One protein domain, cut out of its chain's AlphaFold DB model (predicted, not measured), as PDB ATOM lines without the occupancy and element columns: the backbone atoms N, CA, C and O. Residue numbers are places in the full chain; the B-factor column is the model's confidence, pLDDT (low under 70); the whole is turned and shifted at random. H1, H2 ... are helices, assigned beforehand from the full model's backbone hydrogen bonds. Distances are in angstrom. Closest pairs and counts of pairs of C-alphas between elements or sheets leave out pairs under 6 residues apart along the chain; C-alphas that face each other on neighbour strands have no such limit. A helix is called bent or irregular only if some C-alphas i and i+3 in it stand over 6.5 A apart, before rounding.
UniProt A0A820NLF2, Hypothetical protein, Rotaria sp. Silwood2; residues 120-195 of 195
ATOM      1  N   LYS A 120     275.279 180.461 310.019       95.19
ATOM      2  CA  LYS A 120     275.699 179.269 310.776       95.19
ATOM      3  C   LYS A 120     274.954 178.033 310.277       95.19
ATOM      4  O   LYS A 120     275.591 177.078 309.857       95.19
ATOM      5  N   THR A 121     273.625 178.094 310.250       94.81
ATOM      6  CA  THR A 121     272.772 176.994 309.778       94.81
ATOM      7  C   THR A 121     273.075 176.615 308.331       94.81
ATOM      8  O   THR A 121     273.067 175.440 307.990       94.81
ATOM      9  N   GLU A 122     273.399 177.586 307.480       94.56
ATOM     10  CA  GLU A 122     273.817 177.329 306.102       94.56
ATOM     11  C   GLU A 122     275.099 176.521 306.025       94.56
ATOM     12  O   GLU A 122     275.168 175.576 305.248       94.56
ATOM     13  N   LYS A 123     276.110 176.868 306.829       95.19
ATOM     14  CA  LYS A 123     277.354 176.098 306.877       95.19
ATOM     15  C   LYS A 123     277.078 174.658 307.291       95.19
ATOM     16  O   LYS A 123     277.581 173.755 306.634       95.19
ATOM     17  N   ASP A 124     276.255 174.456 308.313       96.19
ATOM     18  CA  ASP A 124     275.910 173.119 308.798       96.19
ATOM     19  C   ASP A 124     275.153 172.311 307.724       96.19
ATOM     20  O   ASP A 124     275.495 171.159 307.464       96.19
ATOM     21  N   LEU A 125     274.190 172.930 307.026       96.44
ATOM     22  CA  LEU A 125     273.458 172.307 305.913       96.44
ATOM     23  C   LEU A 125     274.370 171.974 304.726       96.44
ATOM     24  O   LEU A 125     274.289 170.883 304.169       96.44
ATOM     25  N   ILE A 126     275.253 172.895 304.339       96.69
ATOM     26  CA  ILE A 126     276.210 172.684 303.247       96.69
ATOM     27  C   ILE A 126     277.149 171.523 303.584       96.69
ATOM     28  O   ILE A 126     277.417 170.686 302.722       96.69
ATOM     29  N   LEU A 127     277.635 171.454 304.828       96.81
ATOM     30  CA  LEU A 127     278.465 170.347 305.291       96.81
ATOM     31  C   LEU A 127     277.698 169.022 305.232       96.81
ATOM     32  O   LEU A 127     278.206 168.070 304.648       96.81
ATOM     33  N   ASP A 128     276.468 168.976 305.747       96.75
ATOM     34  CA  ASP A 128     275.615 167.782 305.705       96.75
ATOM     35  C   ASP A 128     275.366 167.286 304.269       96.75
ATOM     36  O   ASP A 128     275.549 166.102 303.974       96.75
ATOM     37  N   ILE A 129     275.009 168.187 303.344       96.88
ATOM     38  CA  ILE A 129     274.811 167.839 301.929       96.88
ATOM     39  C   ILE A 129     276.114 167.307 301.325       96.88
ATOM     40  O   ILE A 129     276.106 166.285 300.638       96.88
ATOM     41  N   ARG A 130     277.245 167.969 301.587       96.81
ATOM     42  CA  ARG A 130     278.544 167.584 301.029       96.81
ATOM     43  C   ARG A 130     278.988 166.206 301.508       96.81
ATOM     44  O   ARG A 130     279.445 165.410 300.692       96.81
ATOM     45  N   GLU A 131     278.864 165.914 302.799       97.31
ATOM     46  CA  GLU A 131     279.252 164.605 303.334       97.31
ATOM     47  C   GLU A 131     278.338 163.490 302.804       97.31
ATOM     48  O   GLU A 131     278.830 162.424 302.441       97.31
ATOM     49  N   LYS A 132     277.039 163.757 302.608       96.44
ATOM     50  CA  LYS A 132     276.129 162.812 301.936       96.44
ATOM     51  C   LYS A 132     276.502 162.549 300.480       96.44
ATOM     52  O   LYS A 132     276.455 161.403 300.043       96.44
ATOM     53  N   LEU A 133     276.879 163.586 299.731       97.06
ATOM     54  CA  LEU A 133     277.330 163.435 298.345       97.06
ATOM     55  C   LEU A 133     278.622 162.611 298.261       97.06
ATOM     56  O   LEU A 133     278.727 161.749 297.393       97.06
ATOM     57  N   LYS A 134     279.578 162.836 299.171       97.44
ATOM     58  CA  LYS A 134     280.826 162.056 299.243       97.44
ATOM     59  C   LYS A 134     280.584 160.598 299.621       97.44
ATOM     60  O   LYS A 134     281.158 159.719 298.987       97.44
ATOM     61  N   ALA A 135     279.743 160.351 300.624       97.62
ATOM     62  CA  ALA A 135     279.370 158.996 301.017       97.62
ATOM     63  C   ALA A 135     278.737 158.261 299.828       97.62
ATOM     64  O   ALA A 135     279.220 157.207 299.437       97.62
ATOM     65  N   LYS A 136     277.760 158.892 299.157       96.81
ATOM     66  CA  LYS A 136     277.140 158.318 297.957       96.81
ATOM     67  C   LYS A 136     278.158 158.045 296.848       96.81
ATOM     68  O   LYS A 136     278.102 156.991 296.241       96.81
ATOM     69  N   LEU A 137     279.084 158.970 296.590       96.94
ATOM     70  CA  LEU A 137     280.120 158.789 295.570       96.94
ATOM     71  C   LEU A 137     281.071 157.627 295.892       96.94
ATOM     72  O   LEU A 137     281.555 156.981 294.973       96.94
ATOM     73  N   THR A 138     281.340 157.371 297.173       96.38
ATOM     74  CA  THR A 138     282.262 156.306 297.605       96.38
ATOM     75  C   THR A 138     281.703 154.918 297.296       96.38
ATOM     76  O   THR A 138     282.457 154.035 296.894       96.38
ATOM     77  N   ASP A 139     280.387 154.750 297.430       95.56
ATOM     78  CA  ASP A 139     279.710 153.465 297.237       95.56
ATOM     79  C   ASP A 139     279.114 153.298 295.823       95.56
ATOM     80  O   ASP A 139     278.616 152.225 295.479       95.56
ATOM     81  N   GLU A 140     279.151 154.341 294.987       97.44
ATOM     82  CA  GLU A 140     278.545 154.337 293.653       97.44
ATOM     83  C   GLU A 140     279.385 153.550 292.639       97.44
ATOM     84  O   GLU A 140     280.607 153.679 292.589       97.44
ATOM     85  N   GLN A 141     278.713 152.759 291.801       96.69
ATOM     86  CA  GLN A 141     279.347 151.946 290.757       96.69
ATOM     87  C   GLN A 141     278.884 152.337 289.353       96.69
ATOM     88  O   GLN A 141     279.573 152.032 288.381       96.69
ATOM     89  N   ASP A 142     277.739 153.018 289.224       96.06
ATOM     90  CA  ASP A 142     277.259 153.492 287.930       96.06
ATOM     91  C   ASP A 142     278.128 154.662 287.421       96.06
ATOM     92  O   ASP A 142     278.154 155.726 288.052       96.06
ATOM     93  N   PRO A 143     278.822 154.530 286.271       94.06
ATOM     94  CA  PRO A 143     279.740 155.563 285.790       94.06
ATOM     95  C   PRO A 143     279.077 156.926 285.554       94.06
ATOM     96  O   PRO A 143     279.685 157.966 285.823       94.06
ATOM     97  N   ALA A 144     277.823 156.941 285.089       93.75
ATOM     98  CA  ALA A 144     277.098 158.183 284.838       93.75
ATOM     99  C   ALA A 144     276.764 158.908 286.152       93.75
ATOM    100  O   ALA A 144     276.917 160.132 286.250       93.75
ATOM    101  N   MET A 145     276.365 158.166 287.186       95.75
ATOM    102  CA  MET A 145     276.130 158.707 288.520       95.75
ATOM    103  C   MET A 145     277.432 159.156 289.194       95.75
ATOM    104  O   MET A 145     277.455 160.243 289.773       95.75
ATOM    105  N   ILE A 146     278.530 158.404 289.054       96.25
ATOM    106  CA  ILE A 146     279.866 158.815 289.523       96.25
ATOM    107  C   ILE A 146     280.246 160.164 288.911       96.25
ATOM    108  O   ILE A 146     280.622 161.086 289.641       96.25
ATOM    109  N   LEU A 147     280.115 160.318 287.589       95.69
ATOM    110  CA  LEU A 147     280.417 161.576 286.904       95.69
ATOM    111  C   LEU A 147     279.519 162.714 287.406       95.69
ATOM    112  O   LEU A 147     280.008 163.801 287.719       95.69
ATOM    113  N   HIS A 148     278.216 162.464 287.535       96.44
ATOM    114  CA  HIS A 148     277.258 163.445 288.037       96.44
ATOM    115  C   HIS A 148     277.601 163.940 289.456       96.44
ATOM    116  O   HIS A 148     277.646 165.152 289.705       96.44
ATOM    117  N   LEU A 149     277.875 163.018 290.382       96.88
ATOM    118  CA  LEU A 149     278.261 163.330 291.760       96.88
ATOM    119  C   LEU A 149     279.606 164.059 291.815       96.88
ATOM    120  O   LEU A 149     279.736 165.061 292.522       96.88
ATOM    121  N   THR A 150     280.577 163.608 291.017       96.00
ATOM    122  CA  THR A 150     281.903 164.228 290.908       96.00
ATOM    123  C   THR A 150     281.795 165.672 290.435       96.00
ATOM    124  O   THR A 150     282.350 166.563 291.070       96.00
ATOM    125  N   ILE A 151     281.026 165.939 289.378       95.81
ATOM    126  CA  ILE A 151     280.815 167.298 288.859       95.81
ATOM    127  C   ILE A 151     280.114 168.185 289.885       95.81
ATOM    128  O   ILE A 151     280.476 169.350 290.036       95.81
ATOM    129  N   THR A 152     279.139 167.645 290.616       96.62
ATOM    130  CA  THR A 152     278.430 168.392 291.664       96.62
ATOM    131  C   THR A 152     279.382 168.807 292.790       96.62
ATOM    132  O   THR A 152     279.362 169.956 293.236       96.62
ATOM    133  N   LEU A 153     280.267 167.901 293.216       96.44
ATOM    134  CA  LEU A 153     281.297 168.186 294.220       96.44
ATOM    135  C   LEU A 153     282.395 169.117 293.690       96.44
ATOM    136  O   LEU A 153     282.877 169.981 294.424       96.44
ATOM    137  N   LEU A 154     282.771 168.983 292.419       95.19
ATOM    138  CA  LEU A 154     283.761 169.845 291.784       95.19
ATOM    139  C   LEU A 154     283.233 171.273 291.639       95.19
ATOM    140  O   LEU A 154     283.959 172.219 291.935       95.19
ATOM    141  N   PHE A 155     281.955 171.432 291.279       96.06
ATOM    142  CA  PHE A 155     281.288 172.729 291.264       96.06
ATOM    143  C   PHE A 155     281.397 173.413 292.626       96.06
ATOM    144  O   PHE A 155     281.811 174.570 292.685       96.06
ATOM    145  N   TYR A 156     281.111 172.692 293.711       95.56
ATOM    146  CA  TYR A 156     281.283 173.207 295.069       95.56
ATOM    147  C   TYR A 156     282.725 173.651 295.353       95.56
ATOM    148  O   TYR A 156     282.938 174.741 295.890       95.56
ATOM    149  N   ALA A 157     283.707 172.830 294.974       93.94
ATOM    150  CA  ALA A 157     285.116 173.085 295.257       93.94
ATOM    151  C   ALA A 157     285.653 174.341 294.553       93.94
ATOM    152  O   ALA A 157     286.421 175.086 295.157       93.94
ATOM    153  N   VAL A 158     285.242 174.594 293.306       92.69
ATOM    154  CA  VAL A 158     285.794 175.697 292.497       92.69
ATOM    155  C   VAL A 158     284.934 176.962 292.489       92.69
ATOM    156  O   VAL A 158     285.419 178.014 292.087       92.69
ATOM    157  N   ASN A 159     283.682 176.903 292.960       92.06
ATOM    158  CA  ASN A 159     282.759 178.046 292.980       92.06
ATOM    159  C   ASN A 159     282.447 178.516 294.405       92.06
ATOM    160  O   ASN A 159     281.284 178.670 294.776       92.06
ATOM    161  N   ASN A 160     283.479 178.751 295.220       91.06
ATOM    162  CA  ASN A 160     283.358 179.368 296.550       91.06
ATOM    163  C   ASN A 160     282.372 178.654 297.499       91.06
ATOM    164  O   ASN A 160     281.692 179.296 298.301       91.06
ATOM    165  N   GLY A 161     282.270 177.325 297.408       91.62
ATOM    166  CA  GLY A 161     281.411 176.527 298.280       91.62
ATOM    167  C   GLY A 161     279.915 176.585 297.952       91.62
ATOM    168  O   GLY A 161     279.098 176.193 298.786       91.62
ATOM    169  N   ARG A 162     279.537 177.063 296.759       93.50
ATOM    170  CA  ARG A 162     278.149 177.046 296.271       93.50
ATOM    171  C   ARG A 162     277.722 175.615 295.936       93.50
ATOM    172  O   ARG A 162     278.437 174.904 295.236       93.50
ATOM    173  N   LEU A 163     276.556 175.191 296.416       95.50
ATOM    174  CA  LEU A 163     275.995 173.870 296.119       95.50
ATOM    175  C   LEU A 163     274.885 173.983 295.079       95.50
ATOM    176  O   LEU A 163     274.062 174.890 295.129       95.50
ATOM    177  N   ILE A 164     274.817 173.012 294.174       97.12
ATOM    178  CA  ILE A 164     273.772 172.938 293.153       97.12
ATOM    179  C   ILE A 164     272.954 171.665 293.313       97.12
ATOM    180  O   ILE A 164     273.472 170.619 293.698       97.12
ATOM    181  N   HIS A 165     271.676 171.762 292.966       97.19
ATOM    182  CA  HIS A 165     270.818 170.608 292.758       97.19
ATOM    183  C   HIS A 165     270.556 170.480 291.261       97.19
ATOM    184  O   HIS A 165     269.761 171.231 290.693       97.19
ATOM    185  N   ALA A 166     271.292 169.582 290.610       96.62
ATOM    186  CA  ALA A 166     271.305 169.450 289.163       96.62
ATOM    187  C   ALA A 166     270.736 168.095 288.719       96.62
ATOM    188  O   ALA A 166     271.015 167.084 289.356       96.62
ATOM    189  N   PRO A 167     269.998 168.036 287.599       96.50
ATOM    190  CA  PRO A 167     269.651 166.766 286.981       96.50
ATOM    191  C   PRO A 167     270.851 166.220 286.193       96.50
ATOM    192  O   PRO A 167     271.665 166.998 285.694       96.50
ATOM    193  N   GLY A 168     270.914 164.905 285.963       94.62
ATOM    194  CA  GLY A 168     271.982 164.286 285.158       94.62
ATOM    195  C   GLY A 168     272.167 164.932 283.776       94.62
ATOM    196  O   GLY A 168     273.284 165.194 283.352       94.62
ATOM    197  N   LYS A 169     271.076 165.348 283.117       93.94
ATOM    198  CA  LYS A 169     271.127 166.059 281.821       93.94
ATOM    199  C   LYS A 169     271.834 167.423 281.843       93.94
ATOM    200  O   LYS A 169     272.093 167.978 280.783       93.94
ATOM    201  N   ALA A 170     272.088 168.000 283.018       95.56
ATOM    202  CA  ALA A 170     272.838 169.248 283.146       95.56
ATOM    203  C   ALA A 170     274.359 169.022 283.158       95.56
ATOM    204  O   ALA A 170     275.098 169.997 283.044       95.56
ATOM    205  N   VAL A 171     274.827 167.770 283.261       95.38
ATOM    206  CA  VAL A 171     276.254 167.402 283.275       95.38
ATOM    207  C   VAL A 171     277.049 168.029 282.119       95.38
ATOM    208  O   VAL A 171     278.039 168.692 282.420       95.38
ATOM    209  N   PRO A 172     276.621 167.954 280.841       93.31
ATOM    210  CA  PRO A 172     277.358 168.577 279.736       93.31
ATOM    211  C   PRO A 172     277.540 170.093 279.919       93.31
ATOM    212  O   PRO A 172     278.629 170.642 279.752       93.31
ATOM    213  N   THR A 173     276.464 170.782 280.310       93.94
ATOM    214  CA  THR A 173     276.473 172.232 280.546       93.94
ATOM    215  C   THR A 173     277.349 172.596 281.742       93.94
ATOM    216  O   THR A 173     278.046 173.606 281.703       93.94
ATOM    217  N   LEU A 174     277.347 171.765 282.786       95.00
ATOM    218  CA  LEU A 174     278.197 171.937 283.958       95.00
ATOM    219  C   LEU A 174     279.675 171.733 283.624       95.00
ATOM    220  O   LEU A 174     280.483 172.544 284.057       95.00
ATOM    221  N   ILE A 175     280.039 170.732 282.817       93.88
ATOM    222  CA  ILE A 175     281.426 170.551 282.353       93.88
ATOM    223  C   ILE A 175     281.883 171.796 281.588       93.88
ATOM    224  O   ILE A 175     282.924 172.367 281.909       93.88
ATOM    225  N   LYS A 176     281.069 172.278 280.640       92.38
ATOM    226  CA  LYS A 176     281.360 173.502 279.877       92.38
ATOM    227  C   LYS A 176     281.497 174.741 280.768       92.38
ATOM    228  O   LYS A 176     282.292 175.634 280.477       92.38
ATOM    229  N   PHE A 177     280.703 174.828 281.832       93.62
ATOM    230  CA  PHE A 177     280.815 175.907 282.809       93.62
ATOM    231  C   PHE A 177     282.133 175.810 283.591       93.62
ATOM    232  O   PHE A 177     282.887 176.779 283.652       93.62
ATOM    233  N   LEU A 178     282.445 174.629 284.130       92.69
ATOM    234  CA  LEU A 178     283.639 174.393 284.942       92.69
ATOM    235  C   LEU A 178     284.937 174.502 284.135       92.69
ATOM    236  O   LEU A 178     285.961 174.912 284.677       92.69
ATOM    237  N   SER A 179     284.908 174.231 282.827       90.94
ATOM    238  CA  SER A 179     286.102 174.341 281.985       90.94
ATOM    239  C   SER A 179     286.668 175.754 281.870       90.94
ATOM    240  O   SER A 179     287.804 175.918 281.436       90.94
ATOM    241  N   LYS A 180     285.905 176.773 282.283       88.88
ATOM    242  CA  LYS A 180     286.369 178.164 282.357       88.88
ATOM    243  C   LYS A 180     287.403 178.387 283.465       88.88
ATOM    244  O   LYS A 180     288.171 179.339 283.382       88.88
ATOM    245  N   THR A 181     287.404 177.547 284.501       87.56
ATOM    246  CA  THR A 181     288.240 177.723 285.701       87.56
ATOM    247  C   THR A 181     289.149 176.532 285.986       87.56
ATOM    248  O   THR A 181     290.150 176.681 286.686       87.56
ATOM    249  N   LEU A 182     288.834 175.353 285.451       88.62
ATOM    250  CA  LEU A 182     289.609 174.139 285.680       88.62
ATOM    251  C   LEU A 182     290.882 174.059 284.815       88.62
ATOM    252  O   LEU A 182     290.863 174.461 283.649       88.62
ATOM    253  N   PRO A 183     291.965 173.454 285.342       87.69
ATOM    254  CA  PRO A 183     293.140 173.066 284.562       87.69
ATOM    255  C   PRO A 183     292.805 172.186 283.347       87.69
ATOM    256  O   PRO A 183     291.890 171.357 283.387       87.69
ATOM    257  N   SER A 184     293.588 172.318 282.271       84.62
ATOM    258  CA  SER A 184     293.355 171.628 280.990       84.62
ATOM    259  C   SER A 184     293.308 170.101 281.107       84.62
ATOM    260  O   SER A 184     292.455 169.472 280.487       84.62
ATOM    261  N   ASN A 185     294.164 169.505 281.941       86.56
ATOM    262  CA  ASN A 185     294.194 168.060 282.180       86.56
ATOM    263  C   ASN A 185     292.908 167.545 282.848       86.56
ATOM    264  O   ASN A 185     292.417 166.476 282.493       86.56
ATOM    265  N   ILE A 186     292.336 168.309 283.787       86.62
ATOM    266  CA  ILE A 186     291.062 167.956 284.428       86.62
ATOM    267  C   ILE A 186     289.923 168.088 283.416       86.62
ATOM    268  O   ILE A 186     289.084 167.195 283.322       86.62
ATOM    269  N   ASN A 187     289.920 169.157 282.615       85.81
ATOM    270  CA  ASN A 187     288.909 169.357 281.575       85.81
ATOM    271  C   ASN A 187     288.872 168.207 280.577       85.81
ATOM    272  O   ASN A 187     287.800 167.664 280.319       85.81
ATOM    273  N   GLN A 188     290.032 167.807 280.054       85.50
ATOM    274  CA  GLN A 188     290.124 166.691 279.119       85.50
ATOM    275  C   GLN A 188     289.547 165.410 279.731       85.50
ATOM    276  O   GLN A 188     288.730 164.741 279.101       85.50
ATOM    277  N   ARG A 189     289.886 165.121 280.993       87.44
ATOM    278  CA  ARG A 189     289.386 163.930 281.680       87.44
ATOM    279  C   ARG A 189     287.868 163.940 281.866       87.44
ATOM    280  O   ARG A 189     287.237 162.898 281.725       87.44
ATOM    281  N   LEU A 190     287.274 165.097 282.164       87.06
ATOM    282  CA  LEU A 190     285.820 165.220 282.300       87.06
ATOM    283  C   LEU A 190     285.095 164.963 280.975       87.06
ATOM    284  O   LEU A 190     284.065 164.294 280.982       87.06
ATOM    285  N   TYR A 191     285.638 165.454 279.857       85.38
ATOM    286  CA  TYR A 191     285.079 165.174 278.532       85.38
ATOM    287  C   TYR A 191     285.215 163.692 278.154       85.38
ATOM    288  O   TYR A 191     284.250 163.118 277.667       85.38
ATOM    289  N   GLU A 192     286.348 163.043 278.448       85.75
ATOM    290  CA  GLU A 192     286.529 161.593 278.232       85.75
ATOM    291  C   GLU A 192     285.514 160.748 279.017       85.75
ATOM    292  O   GLU A 192     285.022 159.737 278.525       85.75
ATOM    293  N   MET A 193     285.195 161.150 280.251       83.50
ATOM    294  CA  MET A 193     284.239 160.432 281.104       83.50
ATOM    295  C   MET A 193     282.779 160.631 280.684       83.50
ATOM    296  O   MET A 193     281.921 159.858 281.106       83.50
ATOM    297  N   GLN A 194     282.481 161.669 279.900       81.69
ATOM    298  CA  GLN A 194     281.125 161.973 279.450       81.69
ATOM    299  C   GLN A 194     280.622 160.993 278.371       81.69
ATOM    300  O   GLN A 194     279.406 160.816 278.261       81.69
ATOM    301  N   GLY A 195     281.538 160.343 277.639       65.31
ATOM    302  CA  GLY A 195     281.243 159.502 276.474       65.31
ATOM    303  C   GLY A 195     281.466 160.245 275.168       65.31
ATOM    304  O   GLY A 195     280.638 161.129 274.852       65.31
TER     305      GLY A 195
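What this domain is: This is residues 120 to 195 of the 195 residues of the protein "Hypothetical protein" of Rotaria sp. Silwood2 (UniProt A0A820NLF2). A long helix, H1, makes a narrow V with H2, and on the side of H2 away from H1 the helical hairpin of H3 and H4 packs on H2, with H2, H3 and H4 side by side in a small triangle. The link from H2 to H3, residues 159 to 167, folds back along H2, and H3 runs the same way as H2. The printed part has 76 residues with four named helices, in the order H1, H2, H3, H4, and no named strand; the class is all helix. The whole is compact, with a radius of gyration of the C-alphas of 12.5 A, and the C-alphas span 37 by 28 by 20 A.

Where its parts are: H1, the longest helix, holds residues 120 to 139 and measures 29.4 A from C-alpha 120 at (275.699, 179.269, 310.776) to C-alpha 139 at (279.710, 153.465, 297.237). H2 holds residues 143 to 158 and measures 22.1 A. H3 holds residues 168 to 178, 15.4 A, and is irregular: C-alphas 169 and 172 are 7.0 A apart. H4 holds residues 184 to 194, 15.7 A, and ends with C-alpha 194 at (281.125, 161.973, 279.450).

How they stand to each other: H1 touches H2 with residues 130 to 137 alone, and H2 touches H1 with residues 146 to 153 alone; the closest C-alphas are those of Leu 137 and Ile 146, 6.1 A apart. The two form a helical hairpin, running opposite ways at a shallow tilt of 31 degrees. H2 is the hub, touching three other helices. It touches H3 at a steep tilt of 39 degrees, the same way, with the closest C-alphas, those of His 148 and Gly 168, 6.1 A apart. H2 touches H4 with residues 144 to 147 alone, opposite ways at a shallow tilt of 31 degrees; the closest C-alphas are those of Leu 147 and Met 193, 7.0 A apart. H3 and H4 form the second helical hairpin, opposite ways at a shallow tilt of 13 degrees, and touch with the C-alphas of Ile 175 and Leu 190 closest, at 6.9 A. The helix packing is mostly aligned. H1 is apart from H3 and from H4. Every O i to N i+4 pair is within hydrogen-bond range in H1, H2 and H4, and 5 of 7 are in H3.

The domain as a whole: The two C-alphas farthest apart are those of Lys 120 and Gly 195, 40.0 A. The printed part has no cut and ends at residue 195, the chain's last residue. The links from H1 to H2 and from H3 to H4 are tight, and the link from H2 to H3, nine residues, is short; no link is long. The mean pLDDT of the printed part is 93.2, that of H4 is 85, and residue 195 alone is under 70.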